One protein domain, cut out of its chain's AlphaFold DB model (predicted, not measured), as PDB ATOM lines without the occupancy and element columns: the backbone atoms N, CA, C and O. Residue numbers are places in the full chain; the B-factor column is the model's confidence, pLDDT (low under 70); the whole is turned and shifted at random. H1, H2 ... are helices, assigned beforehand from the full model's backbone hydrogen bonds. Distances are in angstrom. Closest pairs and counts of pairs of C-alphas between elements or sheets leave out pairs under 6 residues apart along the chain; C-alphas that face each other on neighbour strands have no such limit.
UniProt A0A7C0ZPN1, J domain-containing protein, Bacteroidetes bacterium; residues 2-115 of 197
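AT A GLANCE: This is residues 2 to 115 of the 197 residues of the protein "J domain-containing protein" of Bacteroidetes bacterium (UniProt A0A7C0ZPN1). Picture an open V: one arm is the long helix H5, and the other is the helical hairpin of H2 and H3, with the end of H1 packing crosswise on that hairpin. Short H4 sits at the closed end of the V, where the chain turns back from H3 into H5; the far part of H5, residues 94 to 103, stands free across the gap, and little H6 follows it. The printed part has 114 residues, with six named helices in the order H1 to H6 and no named strand, and its class is all helix. It is loose, with a radius of gyration of the C-alphas of 16.6 A, and elongated, spanning 53 by 33 by 25 A.

IN THESE COORDINATES: Find C-alpha 79 at (25.619, -5.172, 54.102); from there H5, residues 79 to 104, runs 36.0 A to C-alpha 104 at (7.730, -28.868, 33.684). Just before it look for H4, residues 68 to 74. Further back, H3 holds residues 47 to 65 and is 27.0 A long, and H2 holds residues 23 to 36 and is 20.0 A long. H1, residues 2 to 15, starts at C-alpha 2, (2.395, -2.753, 49.923), and is 21.0 A long. After H5 comes H6, residues 109 to 112.

HOW THE PARTS SIT: Start at H5, which touches H4 with residues 82 to 89 alone; the closest C-alphas are those of Pro 68 and Leu 86, 6.5 A apart. These two form a helical hairpin, running opposite ways at a steep tilt of 38 degrees, only just past shallow. H3 and H4 meet only through their link, and H3 and H5 are apart. H2 and H3 form the other helical hairpin, opposite ways at a shallow tilt of 10 degrees; their closest C-alphas are those of Ala 34 and Phe 51, 6.1 A apart. H1 touches H3 with residues 11 to 15 alone, closest at the C-alphas of Tyr 11 and Ala 57, 4.7 A, opposite ways at a steep tilt of 60 degrees. H1 touches H2 with residue 15 alone, the C-alphas of Leu 15 and Ala 29 being the closest at 5.9 A; the tilt is steep, 59 degrees, the same way. The helix packing is mostly crossed, meaning that most touching helices stand at more than a shallow tilt. H6 touches no helix. Every O i to N i+4 pair is within hydrogen-bond range in H2, H3, H4 and H5; in H1 it is 9 of 10, and H6 is too short for such a pair.

THE WHOLE: The C-alphas farthest apart are those of Pro 43 and Ser 78, 52.8 A. The printed part has no cut, and no link is long. Residues 105 to 111, of which 109 to 111 belong to H6, stand free. The mean pLDDT of the printed part is 76.8; look for values under 70 at residues 2 to 5, 68 to 76, 97 and 100 to 115.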
ATOM      1  N   ALA A   2       3.686  -2.222  49.446       44.69
ATOM      2  CA  ALA A   2       2.395  -2.753  49.923       44.69
ATOM      3  C   ALA A   2       1.879  -4.006  49.169       44.69
ATOM      4  O   ALA A   2       1.248  -4.871  49.769       44.69
ATOM      5  N   GLY A   3       2.198  -4.156  47.876       52.25
ATOM      6  CA  GLY A   3       1.702  -5.277  47.062       52.25
ATOM      7  C   GLY A   3       2.228  -6.663  47.469       52.25
ATOM      8  O   GLY A   3       1.524  -7.655  47.317       52.25
ATOM      9  N   SER A   4       3.435  -6.753  48.044       58.72
ATOM     10  CA  SER A   4       4.013  -8.043  48.456       58.72
ATOM     11  C   SER A   4       3.459  -8.559  49.786       58.72
ATOM     12  O   SER A   4       3.446  -9.770  50.002       58.72
ATOM     13  N   ILE A   5       2.995  -7.670  50.670       66.19
ATOM     14  CA  ILE A   5       2.424  -8.041  51.972       66.19
ATOM     15  C   ILE A   5       1.045  -8.677  51.771       66.19
ATOM     16  O   ILE A   5       0.785  -9.752  52.308       66.19
ATOM     17  N   HIS A   6       0.201  -8.081  50.922       74.38
ATOM     18  CA  HIS A   6      -1.121  -8.631  50.606       74.38
ATOM     19  C   HIS A   6      -1.050 -10.014  49.944       74.38
ATOM     20  O   HIS A   6      -1.839 -10.894  50.292       74.38
ATOM     21  N   LEU A   7      -0.068 -10.233  49.062       81.12
ATOM     22  CA  LEU A   7       0.153 -11.531  48.422       81.12
ATOM     23  C   LEU A   7       0.555 -12.614  49.438       81.12
ATOM     24  O   LEU A   7       0.026 -13.721  49.414       81.12
ATOM     25  N   GLN A   8       1.436 -12.285  50.389       83.19
ATOM     26  CA  GLN A   8       1.837 -13.219  51.448       83.19
ATOM     27  C   GLN A   8       0.654 -13.645  52.317       83.19
ATOM     28  O   GLN A   8       0.471 -14.833  52.572       83.19
ATOM     29  N   SER A   9      -0.160 -12.687  52.758       85.44
ATOM     30  CA  SER A   9      -1.355 -12.965  53.558       85.44
ATOM     31  C   SER A   9      -2.393 -13.787  52.789       85.44
ATOM     32  O   SER A   9      -3.082 -14.614  53.385       85.44
ATOM     33  N   ALA A  10      -2.509 -13.593  51.472       88.38
ATOM     34  CA  ALA A  10      -3.348 -14.432  50.619       88.38
ATOM     35  C   ALA A  10      -2.834 -15.879  50.569       88.38
ATOM     36  O   ALA A  10      -3.606 -16.795  50.836       88.38
ATOM     37  N   TYR A  11      -1.534 -16.090  50.359       91.12
ATOM     38  CA  TYR A  11      -0.944 -17.431  50.314       91.12
ATOM     39  C   TYR A  11      -1.002 -18.181  51.649       91.12
ATOM     40  O   TYR A  11      -1.228 -19.391  51.658       91.12
ATOM     41  N   TYR A  12      -0.879 -17.484  52.785       90.56
ATOM     42  CA  TYR A  12      -1.136 -18.091  54.095       90.56
ATOM     43  C   TYR A  12      -2.582 -18.599  54.212       90.56
ATOM     44  O   TYR A  12      -2.806 -19.705  54.698       90.56
ATOM     45  N   ARG A  13      -3.562 -17.827  53.717       90.94
ATOM     46  CA  ARG A  13      -4.979 -18.227  53.717       90.94
ATOM     47  C   ARG A  13      -5.270 -19.377  52.756       90.94
ATOM     48  O   ARG A  13      -5.979 -20.294  53.148       90.94
ATOM     49  N   ILE A  14      -4.697 -19.356  51.551       90.88
ATOM     50  CA  ILE A  14      -4.850 -20.425  50.547       90.88
ATOM     51  C   ILE A  14      -4.357 -21.766  51.106       90.88
ATOM     52  O   ILE A  14      -5.040 -22.782  50.991       90.88
ATOM     53  N   LEU A  15      -3.206 -21.762  51.786       89.81
ATOM     54  CA  LEU A  15      -2.675 -22.954  52.449       89.81
ATOM     55  C   LEU A  15      -3.378 -23.280  53.775       89.81
ATOM     56  O   LEU A  15      -3.182 -24.367  54.304       89.81
ATOM     57  N   GLY A  16      -4.184 -22.372  54.329       91.44
ATOM     58  CA  GLY A  16      -4.851 -22.570  55.618       91.44
ATOM     59  C   GLY A  16      -3.898 -22.561  56.818       91.44
ATOM     60  O   GLY A  16      -4.179 -23.191  57.834       91.44
ATOM     61  N   VAL A  17      -2.764 -21.862  56.718       91.69
ATOM     62  CA  VAL A  17      -1.740 -21.797  57.771       91.69
ATOM     63  C   VAL A  17      -1.642 -20.409  58.400       91.69
ATOM     64  O   VAL A  17      -1.904 -19.386  57.767       91.69
ATOM     65  N   ARG A  18      -1.252 -20.358  59.680       89.81
ATOM     66  CA  ARG A  18      -1.098 -19.095  60.417       89.81
ATOM     67  C   ARG A  18       0.106 -18.293  59.893       89.81
ATOM     68  O   ARG A  18       1.149 -18.893  59.629       89.81
ATOM     69  N   PRO A  19       0.019 -16.952  59.801       86.75
ATOM     70  CA  PRO A  19       1.176 -16.118  59.483       86.75
ATOM     71  C   PRO A  19       2.334 -16.387  60.451       86.75
ATOM     72  O   PRO A  19       2.128 -16.466  61.659       86.75
ATOM     73  N   GLY A  20       3.548 -16.543  59.920       82.19
ATOM     74  CA  GLY A  20       4.737 -16.850  60.726       82.19
ATOM     75  C   GLY A  20       4.915 -18.327  61.105       82.19
ATOM     76  O   GLY A  20       5.829 -18.639  61.863       82.19
ATOM     77  N   CYS A  21       4.093 -19.245  60.583       84.19
ATOM     78  CA  CYS A  21       4.315 -20.682  60.755       84.19
ATOM     79  C   CYS A  21       5.631 -21.152  60.113       84.19
ATOM     80  O   CYS A  21       6.170 -20.515  59.203       84.19
ATOM     81  N   SER A  22       6.138 -22.298  60.566       84.81
ATOM     82  CA  SER A  22       7.400 -22.840  60.073       84.81
ATOM     83  C   SER A  22       7.263 -23.405  58.653       84.81
ATOM     84  O   SER A  22       6.174 -23.753  58.190       84.81
ATOM     85  N   LEU A  23       8.393 -23.578  57.957       81.06
ATOM     86  CA  LEU A  23       8.414 -24.246  56.651       81.06
ATOM     87  C   LEU A  23       7.884 -25.694  56.721       81.06
ATOM     88  O   LEU A  23       7.395 -26.219  55.720       81.06
ATOM     89  N   VAL A  24       7.985 -26.350  57.880       79.19
ATOM     90  CA  VAL A  24       7.452 -27.704  58.096       79.19
ATOM     91  C   VAL A  24       5.924 -27.685  58.057       79.19
ATOM     92  O   VAL A  24       5.335 -28.503  57.350       79.19
ATOM     93  N   ASP A  25       5.300 -26.710  58.717       83.19
ATOM     94  CA  ASP A  25       3.841 -26.544  58.741       83.19
ATOM     95  C   ASP A  25       3.296 -26.241  57.341       83.19
ATOM     96  O   ASP A  25       2.314 -26.831  56.897       83.19
ATOM     97  N   ILE A  26       4.000 -25.388  56.595       87.81
ATOM     98  CA  ILE A  26       3.665 -25.035  55.207       87.81
ATOM     99  C   ILE A  26       3.724 -26.264  54.293       87.81
ATOM    100  O   ILE A  26       2.830 -26.478  53.476       87.81
ATOM    101  N   LYS A  27       4.753 -27.107  54.445       84.75
ATOM    102  CA  LYS A  27       4.875 -28.376  53.706       84.75
ATOM    103  C   LYS A  27       3.778 -29.368  54.070       84.75
ATOM    104  O   LYS A  27       3.349 -30.136  53.212       84.75
ATOM    105  N   GLN A  28       3.356 -29.407  55.331       84.19
ATOM    106  CA  GLN A  28       2.256 -30.265  55.763       84.19
ATOM    107  C   GLN A  28       0.943 -29.823  55.113       84.19
ATOM    108  O   GLN A  28       0.318 -30.623  54.419       84.19
ATOM    109  N   ALA A  29       0.599 -28.544  55.243       88.62
ATOM    110  CA  ALA A  29      -0.640 -27.992  54.717       88.62
ATOM    111  C   ALA A  29      -0.739 -28.085  53.187       88.62
ATOM    112  O   ALA A  29      -1.776 -28.473  52.654       88.62
ATOM    113  N   TYR A  30       0.365 -27.827  52.473       90.00
ATOM    114  CA  TYR A  30       0.428 -28.028  51.024       90.00
ATOM    115  C   TYR A  30       0.069 -29.466  50.626       90.00
ATOM    116  O   TYR A  30      -0.689 -29.663  49.686       90.00
ATOM    117  N   ARG A  31       0.564 -30.482  51.346       84.56
ATOM    118  CA  ARG A  31       0.283 -31.893  51.026       84.56
ATOM    119  C   ARG A  31      -1.186 -32.254  51.211       84.56
ATOM    120  O   ARG A  31      -1.733 -32.994  50.399       84.56
ATOM    121  N   GLU A  32      -1.803 -31.749  52.271       87.81
ATOM    122  CA  GLU A  32      -3.224 -31.970  52.553       87.81
ATOM    123  C   GLU A  32      -4.092 -31.315  51.473       87.81
ATOM    124  O   GLU A  32      -4.911 -31.990  50.850       87.81
ATOM    125  N   LYS A  33      -3.813 -30.046  51.157       87.88
ATOM    126  CA  LYS A  33      -4.510 -29.274  50.120       87.88
ATOM    127  C   LYS A  33      -4.300 -29.831  48.710       87.88
ATOM    128  O   LYS A  33      -5.248 -29.928  47.940       87.88
ATOM    129  N   ALA A  34      -3.082 -30.258  48.380       86.19
ATOM    130  CA  ALA A  34      -2.757 -30.863  47.090       86.19
ATOM    131  C   ALA A  34      -3.477 -32.200  46.874       86.19
ATOM    132  O   ALA A  34      -3.780 -32.548  45.739       86.19
ATOM    133  N   LYS A  35      -3.755 -32.953  47.947       84.94
ATOM    134  CA  LYS A  35      -4.564 -34.177  47.882       84.94
ATOM    135  C   LYS A  35      -6.058 -33.860  47.749       84.94
ATOM    136  O   LYS A  35      -6.754 -34.561  47.025       84.94
ATOM    137  N   GLU A  36      -6.529 -32.830  48.450       83.50
ATOM    138  CA  GLU A  36      -7.926 -32.372  48.457       83.50
ATOM    139  C   GLU A  36      -8.368 -31.792  47.105       83.50
ATOM    140  O   GLU A  36      -9.475 -32.068  46.655       83.50
ATOM    141  N   PHE A  37      -7.506 -31.019  46.442       87.00
ATOM    142  CA  PHE A  37      -7.809 -30.365  45.161       87.00
ATOM    143  C   PHE A  37      -7.196 -31.076  43.957       87.00
ATOM    144  O   PHE A  37      -7.120 -30.511  42.873       87.00
ATOM    145  N   HIS A  38      -6.742 -32.317  44.123       81.25
ATOM    146  CA  HIS A  38      -6.182 -33.048  42.999       81.25
ATOM    147  C   HIS A  38      -7.276 -33.335  41.950       81.25
ATOM    148  O   HIS A  38      -8.249 -33.996  42.314       81.25
ATOM    149  N   PRO A  39      -7.120 -32.956  40.666       80.69
ATOM    150  CA  PRO A  39      -8.158 -33.150  39.642       80.69
ATOM    151  C   PRO A  39      -8.548 -34.623  39.423       80.69
ATOM    152  O   PRO A  39      -9.682 -34.921  39.073       80.69
ATOM    153  N   ASP A  40      -7.638 -35.569  39.687       80.44
ATOM    154  CA  ASP A  40      -7.956 -37.011  39.633       80.44
ATOM    155  C   ASP A  40      -8.833 -37.518  40.794       80.44
ATOM    156  O   ASP A  40      -9.384 -38.613  40.716       80.44
ATOM    157  N   ILE A  41      -8.874 -36.801  41.921       77.19
ATOM    158  CA  ILE A  41      -9.541 -37.246  43.159       77.19
ATOM    159  C   ILE A  41     -10.794 -36.411  43.412       77.19
ATOM    160  O   ILE A  41     -11.789 -36.923  43.921       77.19
ATOM    161  N   ASN A  42     -10.731 -35.129  43.066       81.00
ATOM    162  CA  ASN A  42     -11.795 -34.175  43.267       81.00
ATOM    163  C   ASN A  42     -12.466 -33.859  41.919       81.00
ATOM    164  O   ASN A  42     -11.820 -33.258  41.062       81.00
ATOM    165  N   PRO A  43     -13.738 -34.257  41.724       82.75
ATOM    166  CA  PRO A  43     -14.475 -34.011  40.487       82.75
ATOM    167  C   PRO A  43     -14.988 -32.566  40.355       82.75
ATOM    168  O   PRO A  43     -15.668 -32.260  39.378       82.75
ATOM    169  N   ASP A  44     -14.722 -31.700  41.337       87.44
ATOM    170  CA  ASP A  44     -15.114 -30.291  41.308       87.44
ATOM    171  C   ASP A  44     -14.424 -29.560  40.135       87.44
ATOM    172  O   ASP A  44     -13.196 -29.646  40.005       87.44
ATOM    173  N   PRO A  45     -15.177 -28.845  39.275       86.00
ATOM    174  CA  PRO A  45     -14.612 -28.091  38.155       86.00
ATOM    175  C   PRO A  45     -13.593 -27.026  38.581       86.00
ATOM    176  O   PRO A  45     -12.708 -26.715  37.787       86.00
ATOM    177  N   ASP A  46     -13.661 -26.527  39.820       85.69
ATOM    178  CA  ASP A  46     -12.731 -25.520  40.345       85.69
ATOM    179  C   ASP A  46     -11.483 -26.147  41.005       85.69
ATOM    180  O   ASP A  46     -10.541 -25.442  41.383       85.69
ATOM    181  N   ALA A  47     -11.427 -27.476  41.163       79.69
ATOM    182  CA  ALA A  47     -10.281 -28.165  41.762       79.69
ATOM    183  C   ALA A  47      -8.934 -27.882  41.055       79.69
ATOM    184  O   ALA A  47      -7.952 -27.640  41.765       79.69
ATOM    185  N   PRO A  48      -8.843 -27.844  39.706       80.50
ATOM    186  CA  PRO A  48      -7.601 -27.522  39.003       80.50
ATOM    187  C   PRO A  48      -7.066 -26.127  39.346       80.50
ATOM    188  O   PRO A  48      -5.875 -25.979  39.627       80.50
ATOM    189  N   ASP A  49      -7.940 -25.122  39.385       86.00
ATOM    190  CA  ASP A  49      -7.551 -23.738  39.666       86.00
ATOM    191  C   ASP A  49      -7.089 -23.588  41.118       86.00
ATOM    192  O   ASP A  49      -6.023 -23.032  41.396       86.00
ATOM    193  N   ARG A  50      -7.809 -24.209  42.059       85.69
ATOM    194  CA  ARG A  50      -7.407 -24.239  43.474       85.69
ATOM    195  C   ARG A  50      -6.090 -24.980  43.687       85.69
ATOM    196  O   ARG A  50      -5.295 -24.595  44.546       85.69
ATOM    197  N   PHE A  51      -5.832 -26.031  42.914       85.00
ATOM    198  CA  PHE A  51      -4.562 -26.750  42.953       85.00
ATOM    199  C   PHE A  51      -3.395 -25.872  42.482       85.00
ATOM    200  O   PHE A  51      -2.334 -25.874  43.114       85.00
ATOM    201  N   ILE A  52      -3.596 -25.084  41.420       86.94
ATOM    202  CA  ILE A  52      -2.608 -24.116  40.923       86.94
ATOM    203  C   ILE A  52      -2.290 -23.081  42.009       86.94
ATOM    204  O   ILE A  52      -1.119 -22.909  42.354       86.94
ATOM    205  N   GLU A  53      -3.308 -22.468  42.620       88.31
ATOM    206  CA  GLU A  53      -3.124 -21.475  43.691       88.31
ATOM    207  C   GLU A  53      -2.355 -22.037  44.897       88.31
ATOM    208  O   GLU A  53      -1.460 -21.389  45.451       88.31
ATOM    209  N   VAL A  54      -2.680 -23.267  45.309       90.19
ATOM    210  CA  VAL A  54      -2.006 -23.965  46.413       90.19
ATOM    211  C   VAL A  54      -0.536 -24.230  46.088       90.19
ATOM    212  O   VAL A  54       0.328 -24.070  46.959       90.19
ATOM    213  N   ASN A  55      -0.227 -24.602  44.845       87.50
ATOM    214  CA  ASN A  55       1.146 -24.824  44.409       87.50
ATOM    215  C   ASN A  55       1.949 -23.515  44.347       87.50
ATOM    216  O   ASN A  55       3.066 -23.460  44.864       87.50
ATOM    217  N   GLU A  56       1.371 -22.438  43.810       87.38
ATOM    218  CA  GLU A  56       2.007 -21.115  43.797       87.38
ATOM    219  C   GLU A  56       2.324 -20.611  45.211       87.38
ATOM    220  O   GLU A  56       3.440 -20.155  45.484       87.38
ATOM    221  N   ALA A  57       1.363 -20.744  46.132       90.19
ATOM    222  CA  ALA A  57       1.535 -20.375  47.531       90.19
ATOM    223  C   ALA A  57       2.700 -21.141  48.177       90.19
ATOM    224  O   ALA A  57       3.553 -20.557  48.855       90.19
ATOM    225  N   TYR A  58       2.769 -22.453  47.941       89.19
ATOM    226  CA  TYR A  58       3.835 -23.300  48.459       89.19
ATOM    227  C   TYR A  58       5.213 -22.915  47.902       89.19
ATOM    228  O   TYR A  58       6.157 -22.718  48.676       89.19
ATOM    229  N   GLU A  59       5.341 -22.754  46.583       86.75
ATOM    230  CA  GLU A  59       6.602 -22.359  45.946       86.75
ATOM    231  C   GLU A  59       7.094 -20.997  46.439       86.75
ATOM    232  O   GLU A  59       8.288 -20.820  46.722       86.75
ATOM    233  N   PHE A  60       6.173 -20.044  46.603       89.69
ATOM    234  CA  PHE A  60       6.473 -18.733  47.155       89.69
ATOM    235  C   PHE A  60       7.131 -18.847  48.537       89.69
ATOM    236  O   PHE A  60       8.194 -18.256  48.770       89.69
ATOM    237  N   PHE A  61       6.542 -19.627  49.449       86.81
ATOM    238  CA  PHE A  61       7.084 -19.782  50.797       86.81
ATOM    239  C   PHE A  61       8.392 -20.562  50.815       86.81
ATOM    240  O   PHE A  61       9.336 -20.127  51.468       86.81
ATOM    241  N   VAL A  62       8.511 -21.656  50.063       83.19
ATOM    242  CA  VAL A  62       9.775 -22.405  49.964       83.19
ATOM    243  C   VAL A  62      10.917 -21.499  49.505       83.19
ATOM    244  O   VAL A  62      12.022 -21.592  50.040       83.19
ATOM    245  N   ARG A  63      10.657 -20.595  48.553       81.44
ATOM    246  CA  ARG A  63      11.641 -19.603  48.109       81.44
ATOM    247  C   ARG A  63      11.947 -18.583  49.204       81.44
ATOM    248  O   ARG A  63      13.118 -18.323  49.451       81.44
ATOM    249  N   LYS A  64      10.922 -18.051  49.881       82.75
ATOM    250  CA  LYS A  64      11.068 -17.058  50.959       82.75
ATOM    251  C   LYS A  64      11.869 -17.600  52.155       82.75
ATOM    252  O   LYS A  64      12.779 -16.932  52.633       82.75
ATOM    253  N   PHE A  65      11.597 -18.824  52.605       77.25
ATOM    254  CA  PHE A  65      12.320 -19.439  53.726       77.25
ATOM    255  C   PHE A  65      13.760 -19.837  53.376       77.25
ATOM    256  O   PHE A  65      14.603 -19.921  54.264       77.25
ATOM    257  N   ASN A  66      14.057 -20.069  52.095       71.62
ATOM    258  CA  ASN A  66      15.403 -20.411  51.627       71.62
ATOM    259  C   ASN A  66      16.179 -19.210  51.063       71.62
ATOM    260  O   ASN A  66      17.265 -19.398  50.507       71.62
ATOM    261  N   THR A  67      15.653 -17.986  51.182       72.50
ATOM    262  CA  THR A  67      16.377 -16.794  50.734       72.50
ATOM    263  C   THR A  67      17.607 -16.575  51.623       72.50
ATOM    264  O   THR A  67      17.466 -16.545  52.847       72.50
ATOM    265  N   PRO A  68      18.804 -16.337  51.054       69.19
ATOM    266  CA  PRO A  68      19.994 -16.037  51.836       69.19
ATOM    267  C   PRO A  68      19.789 -14.828  52.730       69.19
ATOM    268  O   PRO A  68      20.276 -14.842  53.844       69.19
ATOM    269  N   ARG A  69      19.001 -13.831  52.302       67.81
ATOM    270  CA  ARG A  69      18.723 -12.624  53.091       67.81
ATOM    271  C   ARG A  69      18.300 -12.936  54.527       67.81
ATOM    272  O   ARG A  69      18.857 -12.367  55.454       67.81
ATOM    273  N   GLU A  70      17.346 -13.849  54.700       66.00
ATOM    274  CA  GLU A  70      16.833 -14.240  56.018       66.00
ATOM    275  C   GLU A  70      17.935 -14.905  56.862       66.00
ATOM    276  O   GLU A  70      18.101 -14.614  58.044       66.00
ATOM    277  N   LYS A  71      18.747 -15.756  56.221       64.12
ATOM    278  CA  LYS A  71      19.879 -16.450  56.845       64.12
ATOM    279  C   LYS A  71      21.018 -15.491  57.221       64.12
ATOM    280  O   LYS A  71      21.606 -15.627  58.281       64.12
ATOM    281  N   ILE A  72      21.298 -14.507  56.372       65.44
ATOM    282  CA  ILE A  72      22.390 -13.542  56.522       65.44
ATOM    283  C   ILE A  72      22.056 -12.502  57.605       65.44
ATOM    284  O   ILE A  72      22.927 -12.158  58.394       65.44
ATOM    285  N   VAL A  73      20.791 -12.058  57.702       67.81
ATOM    286  CA  VAL A  73      20.313 -11.191  58.803       67.81
ATOM    287  C   VAL A  73      20.471 -11.887  60.156       67.81
ATOM    288  O   VAL A  73      20.893 -11.261  61.123       67.81
ATOM    289  N   ARG A  74      20.168 -13.186  60.222       62.19
ATOM    290  CA  ARG A  74      20.356 -13.996  61.430       62.19
ATOM    291  C   ARG A  74      21.831 -14.135  61.820       62.19
ATOM    292  O   ARG A  74      22.141 -14.123  63.005       62.19
ATOM    293  N   ASP A  75      22.714 -14.273  60.836       68.94
ATOM    294  CA  ASP A  75      24.132 -14.575  61.048       68.94
ATOM    295  C   ASP A  75      25.004 -13.295  61.180       68.94
ATOM    296  O   ASP A  75      26.221 -13.394  61.300       68.94
ATOM    297  N   GLY A  76      24.399 -12.095  61.202       67.56
ATOM    298  CA  GLY A  76      25.080 -10.831  61.538       67.56
ATOM    299  C   GLY A  76      26.112 -10.342  60.511       67.56
ATOM    300  O   GLY A  76      27.064  -9.659  60.873       67.56
ATOM    301  N   ILE A  77      25.945 -10.709  59.242       70.38
ATOM    302  CA  ILE A  77      26.900 -10.425  58.156       70.38
ATOM    303  C   ILE A  77      26.736  -8.984  57.633       70.38
ATOM    304  O   ILE A  77      25.631  -8.433  57.628       70.38
ATOM    305  N   SER A  78      27.833  -8.376  57.161       70.50
ATOM    306  CA  SER A  78      27.850  -6.991  56.675       70.50
ATOM    307  C   SER A  78      26.990  -6.774  55.418       70.50
ATOM    308  O   SER A  78      26.775  -7.674  54.604       70.50
ATOM    309  N   THR A  79      26.500  -5.546  55.225       71.88
ATOM    310  CA  THR A  79      25.619  -5.172  54.102       71.88
ATOM    311  C   THR A  79      26.279  -5.328  52.728       71.88
ATOM    312  O   THR A  79      25.592  -5.655  51.765       71.88
ATOM    313  N   ALA A  80      27.597  -5.137  52.626       75.38
ATOM    314  CA  ALA A  80      28.331  -5.296  51.368       75.38
ATOM    315  C   ALA A  80      28.496  -6.776  50.973       75.38
ATOM    316  O   ALA A  80      28.296  -7.134  49.815       75.38
ATOM    317  N   GLU A  81      28.793  -7.650  51.940       72.19
ATOM    318  CA  GLU A  81      28.867  -9.103  51.724       72.19
ATOM    319  C   GLU A  81      27.477  -9.698  51.447       72.19
ATOM    320  O   GLU A  81      27.323 -10.566  50.587       72.19
ATOM    321  N   MET A  82      26.439  -9.185  52.119       71.25
ATOM    322  CA  MET A  82      25.034  -9.519  51.856       71.25
ATOM    323  C   MET A  82      24.665  -9.282  50.387       71.25
ATOM    324  O   MET A  82      24.072 -10.163  49.761       71.25
ATOM    325  N   ASP A  83      25.000  -8.115  49.835       75.62
ATOM    326  CA  ASP A  83      24.640  -7.752  48.464       75.62
ATOM    327  C   ASP A  83      25.261  -8.698  47.431       75.62
ATOM    328  O   ASP A  83      24.579  -9.106  46.487       75.62
ATOM    329  N   ASP A  84      26.517  -9.106  47.627       79.38
ATOM    330  CA  ASP A  84      27.176 -10.065  46.740       79.38
ATOM    331  C   ASP A  84      26.541 -11.464  46.839       79.38
ATOM    332  O   ASP A  84      26.177 -12.068  45.824       79.38
ATOM    333  N   ILE A  85      26.272 -11.949  48.058       76.31
ATOM    334  CA  ILE A  85      25.607 -13.245  48.267       76.31
ATOM    335  C   ILE A  85      24.203 -13.252  47.641       76.31
ATOM    336  O   ILE A  85      23.793 -14.245  47.028       76.31
ATOM    337  N   LEU A  86      23.455 -12.153  47.770       78.19
ATOM    338  CA  LEU A  86      22.126 -12.021  47.177       78.19
ATOM    339  C   LEU A  86      22.179 -11.995  45.651       78.19
ATOM    340  O   LEU A  86      21.361 -12.667  45.021       78.19
ATOM    341  N   ARG A  87      23.139 -11.283  45.051       78.50
ATOM    342  CA  ARG A  87      23.339 -11.268  43.591       78.50
ATOM    343  C   ARG A  87      23.631 -12.668  43.065       78.50
ATOM    344  O   ARG A  87      22.896 -13.163  42.208       78.50
ATOM    345  N   GLN A  88      24.615 -13.346  43.653       81.44
ATOM    346  CA  GLN A  88      24.986 -14.704  43.256       81.44
ATOM    347  C   GLN A  88      23.829 -15.698  43.432       81.44
ATOM    348  O   GLN A  88      23.619 -16.579  42.595       81.44
ATOM    349  N   TRP A  89      23.046 -15.581  44.509       76.44
ATOM    350  CA  TRP A  89      21.879 -16.438  44.721       76.44
ATOM    351  C   TRP A  89      20.768 -16.170  43.706       76.44
ATOM    352  O   TRP A  89      20.209 -17.120  43.161       76.44
ATOM    353  N   MET A  90      20.475 -14.902  43.408       75.06
ATOM    354  CA  MET A  90      19.452 -14.516  42.429       75.06
ATOM    355  C   MET A  90      19.771 -15.056  41.034       75.06
ATOM    356  O   MET A  90      18.872 -15.535  40.341       75.06
ATOM    357  N   GLU A  91      21.036 -15.024  40.621       77.94
ATOM    358  CA  GLU A  91      21.474 -15.594  39.343       77.94
ATOM    359  C   GLU A  91      21.286 -17.112  39.299       77.94
ATOM    360  O   GLU A  91      20.662 -17.636  38.368       77.94
ATOM    361  N   ARG A  92      21.737 -17.822  40.342       77.69
ATOM    362  CA  ARG A  92      21.557 -19.279  40.456       77.69
ATOM    363  C   ARG A  92      20.081 -19.661  40.476       77.69
ATOM    364  O   ARG A  92      19.693 -20.640  39.838       77.69
ATOM    365  N   GLU A  93      19.249 -18.906  41.186       72.00
ATOM    366  CA  GLU A  93      17.829 -19.217  41.328       72.00
ATOM    367  C   GLU A  93      17.054 -18.919  40.040       72.00
ATOM    368  O   GLU A  93      16.203 -19.718  39.652       72.00
ATOM    369  N   ARG A  94      17.405 -17.854  39.304       75.62
ATOM    370  CA  ARG A  94      16.870 -17.580  37.958       75.62
ATOM    371  C   ARG A  94      17.246 -18.679  36.966       75.62
ATOM    372  O   ARG A  94      16.388 -19.124  36.204       75.62
ATOM    373  N   ALA A  95      18.491 -19.154  36.997       75.75
ATOM    374  CA  ALA A  95      18.936 -20.265  36.158       75.75
ATOM    375  C   ALA A  95      18.185 -21.567  36.495       75.75
ATOM    376  O   ALA A  95      17.664 -22.234  35.601       75.75
ATOM    377  N   LYS A  96      18.033 -21.889  37.787       75.25
ATOM    378  CA  LYS A  96      17.259 -23.055  38.252       75.25
ATOM    379  C   LYS A  96      15.771 -22.944  37.937       75.25
ATOM    380  O   LYS A  96      15.160 -23.945  37.579       75.25
ATOM    381  N   ALA A  97      15.167 -21.767  38.085       65.12
ATOM    382  CA  ALA A  97      13.765 -21.527  37.747       65.12
ATOM    383  C   ALA A  97      13.521 -21.729  36.248       65.12
ATOM    384  O   ALA A  97      12.597 -22.446  35.883       65.12
ATOM    385  N   ARG A  98      14.407 -21.208  35.388       76.81
ATOM    386  CA  ARG A  98      14.358 -21.453  33.937       76.81
ATOM    387  C   ARG A  98      14.513 -22.934  33.597       76.81
ATOM    388  O   ARG A  98      13.738 -23.455  32.803       76.81
ATOM    389  N   ALA A  99      15.455 -23.627  34.234       71.38
ATOM    390  CA  ALA A  99      15.654 -25.061  34.032       71.38
ATOM    391  C   ALA A  99      14.445 -25.898  34.495       71.38
ATOM    392  O   ALA A  99      14.052 -26.840  33.811       71.38
ATOM    393  N   ARG A 100      13.830 -25.547  35.633       66.69
ATOM    394  CA  ARG A 100      12.609 -26.192  36.144       66.69
ATOM    395  C   ARG A 100      11.408 -25.924  35.239       66.69
ATOM    396  O   ARG A 100      10.747 -26.878  34.857       66.69
ATOM    397  N   ALA A 101      11.175 -24.678  34.828       62.16
ATOM    398  CA  ALA A 101      10.097 -24.321  33.904       62.16
ATOM    399  C   ALA A 101      10.230 -25.050  32.556       62.16
ATOM    400  O   ALA A 101       9.258 -25.608  32.053       62.16
ATOM    401  N   ALA A 102      11.450 -25.142  32.015       69.88
ATOM    402  CA  ALA A 102      11.720 -25.895  30.791       69.88
ATOM    403  C   ALA A 102      11.473 -27.410  30.941       69.88
ATOM    404  O   ALA A 102      11.126 -28.068  29.961       69.88
ATOM    405  N   ARG A 103      11.650 -27.962  32.150       60.31
ATOM    406  CA  ARG A 103      11.342 -29.364  32.471       60.31
ATOM    407  C   ARG A 103       9.848 -29.598  32.667       60.31
ATOM    408  O   ARG A 103       9.313 -30.518  32.063       60.31
ATOM    409  N   TYR A 104       9.169 -28.753  33.439       54.44
ATOM    410  CA  TYR A 104       7.730 -28.868  33.684       54.44
ATOM    411  C   TYR A 104       6.903 -28.701  32.408       54.44
ATOM    412  O   TYR A 104       5.945 -29.438  32.217       54.44
ATOM    413  N   ALA A 105       7.337 -27.843  31.477       53.69
ATOM    414  CA  ALA A 105       6.703 -27.699  30.165       53.69
ATOM    415  C   ALA A 105       6.751 -28.975  29.297       53.69
ATOM    416  O   ALA A 105       6.087 -29.037  28.266       53.69
ATOM    417  N   ARG A 106       7.551 -29.984  29.676       56.09
ATOM    418  CA  ARG A 106       7.727 -31.233  28.920       56.09
ATOM    419  C   ARG A 106       7.299 -32.496  29.680       56.09
ATOM    420  O   ARG A 106       7.327 -33.562  29.075       56.09
ATOM    421  N   GLN A 107       6.945 -32.422  30.968       54.09
ATOM    422  CA  GLN A 107       6.690 -33.621  31.782       54.09
ATOM    423  C   GLN A 107       5.214 -34.029  31.836       54.09
ATOM    424  O   GLN A 107       4.320 -33.211  32.038       54.09
ATOM    425  N   ARG A 108       4.977 -35.340  31.718       56.94
ATOM    426  CA  ARG A 108       3.670 -35.992  31.873       56.94
ATOM    427  C   ARG A 108       3.400 -36.266  33.360       56.94
ATOM    428  O   ARG A 108       4.308 -36.646  34.092       56.94
ATOM    429  N   TYR A 109       2.153 -36.115  33.801       53.94
ATOM    430  CA  TYR A 109       1.730 -36.178  35.212       53.94
ATOM    431  C   TYR A 109       2.170 -37.450  35.990       53.94
ATOM    432  O   TYR A 109       2.543 -37.368  37.160       53.94
ATOM    433  N   GLU A 110       2.266 -38.609  35.332       55.34
ATOM    434  CA  GLU A 110       2.835 -39.851  35.901       55.34
ATOM    435  C   GLU A 110       4.272 -39.684  36.445       55.34
ATOM    436  O   GLU A 110       4.634 -40.258  37.475       55.34
ATOM    437  N   GLU A 111       5.099 -38.850  35.809       62.09
ATOM    438  CA  GLU A 111       6.471 -38.583  36.258       62.09
ATOM    439  C   GLU A 111       6.517 -37.642  37.472       62.09
ATOM    440  O   GLU A 111       7.431 -37.728  38.298       62.09
ATOM    441  N   PHE A 112       5.510 -36.776  37.633       59.38
ATOM    442  CA  PHE A 112       5.402 -35.862  38.772       59.38
ATOM    443  C   PHE A 112       5.205 -36.628  40.089       59.38
ATOM    444  O   PHE A 112       5.864 -36.324  41.090       59.38
ATOM    445  N   ARG A 113       4.397 -37.699  40.067       56.34
ATOM    446  CA  ARG A 113       4.160 -38.593  41.218       56.34
ATOM    447  C   ARG A 113       5.416 -39.337  41.684       56.34
ATOM    448  O   ARG A 113       5.507 -39.743  42.842       56.34
ATOM    449  N   GLN A 114       6.393 -39.505  40.796       58.78
ATOM    450  CA  GLN A 114       7.664 -40.168  41.095       58.78
ATOM    451  C   GLN A 114       8.754 -39.190  41.563       58.78
ATOM    452  O   GLN A 114       9.822 -39.626  42.006       58.78
ATOM    453  N   SER A 115       8.494 -37.879  41.512       60.78
ATOM    454  CA  SER A 115       9.459 -36.846  41.883       60.78
ATOM    455  C   SER A 115       9.729 -36.793  43.404       60.78
ATOM    456  O   SER A 115       8.849 -37.105  44.215       60.78
TER     457      SER A 115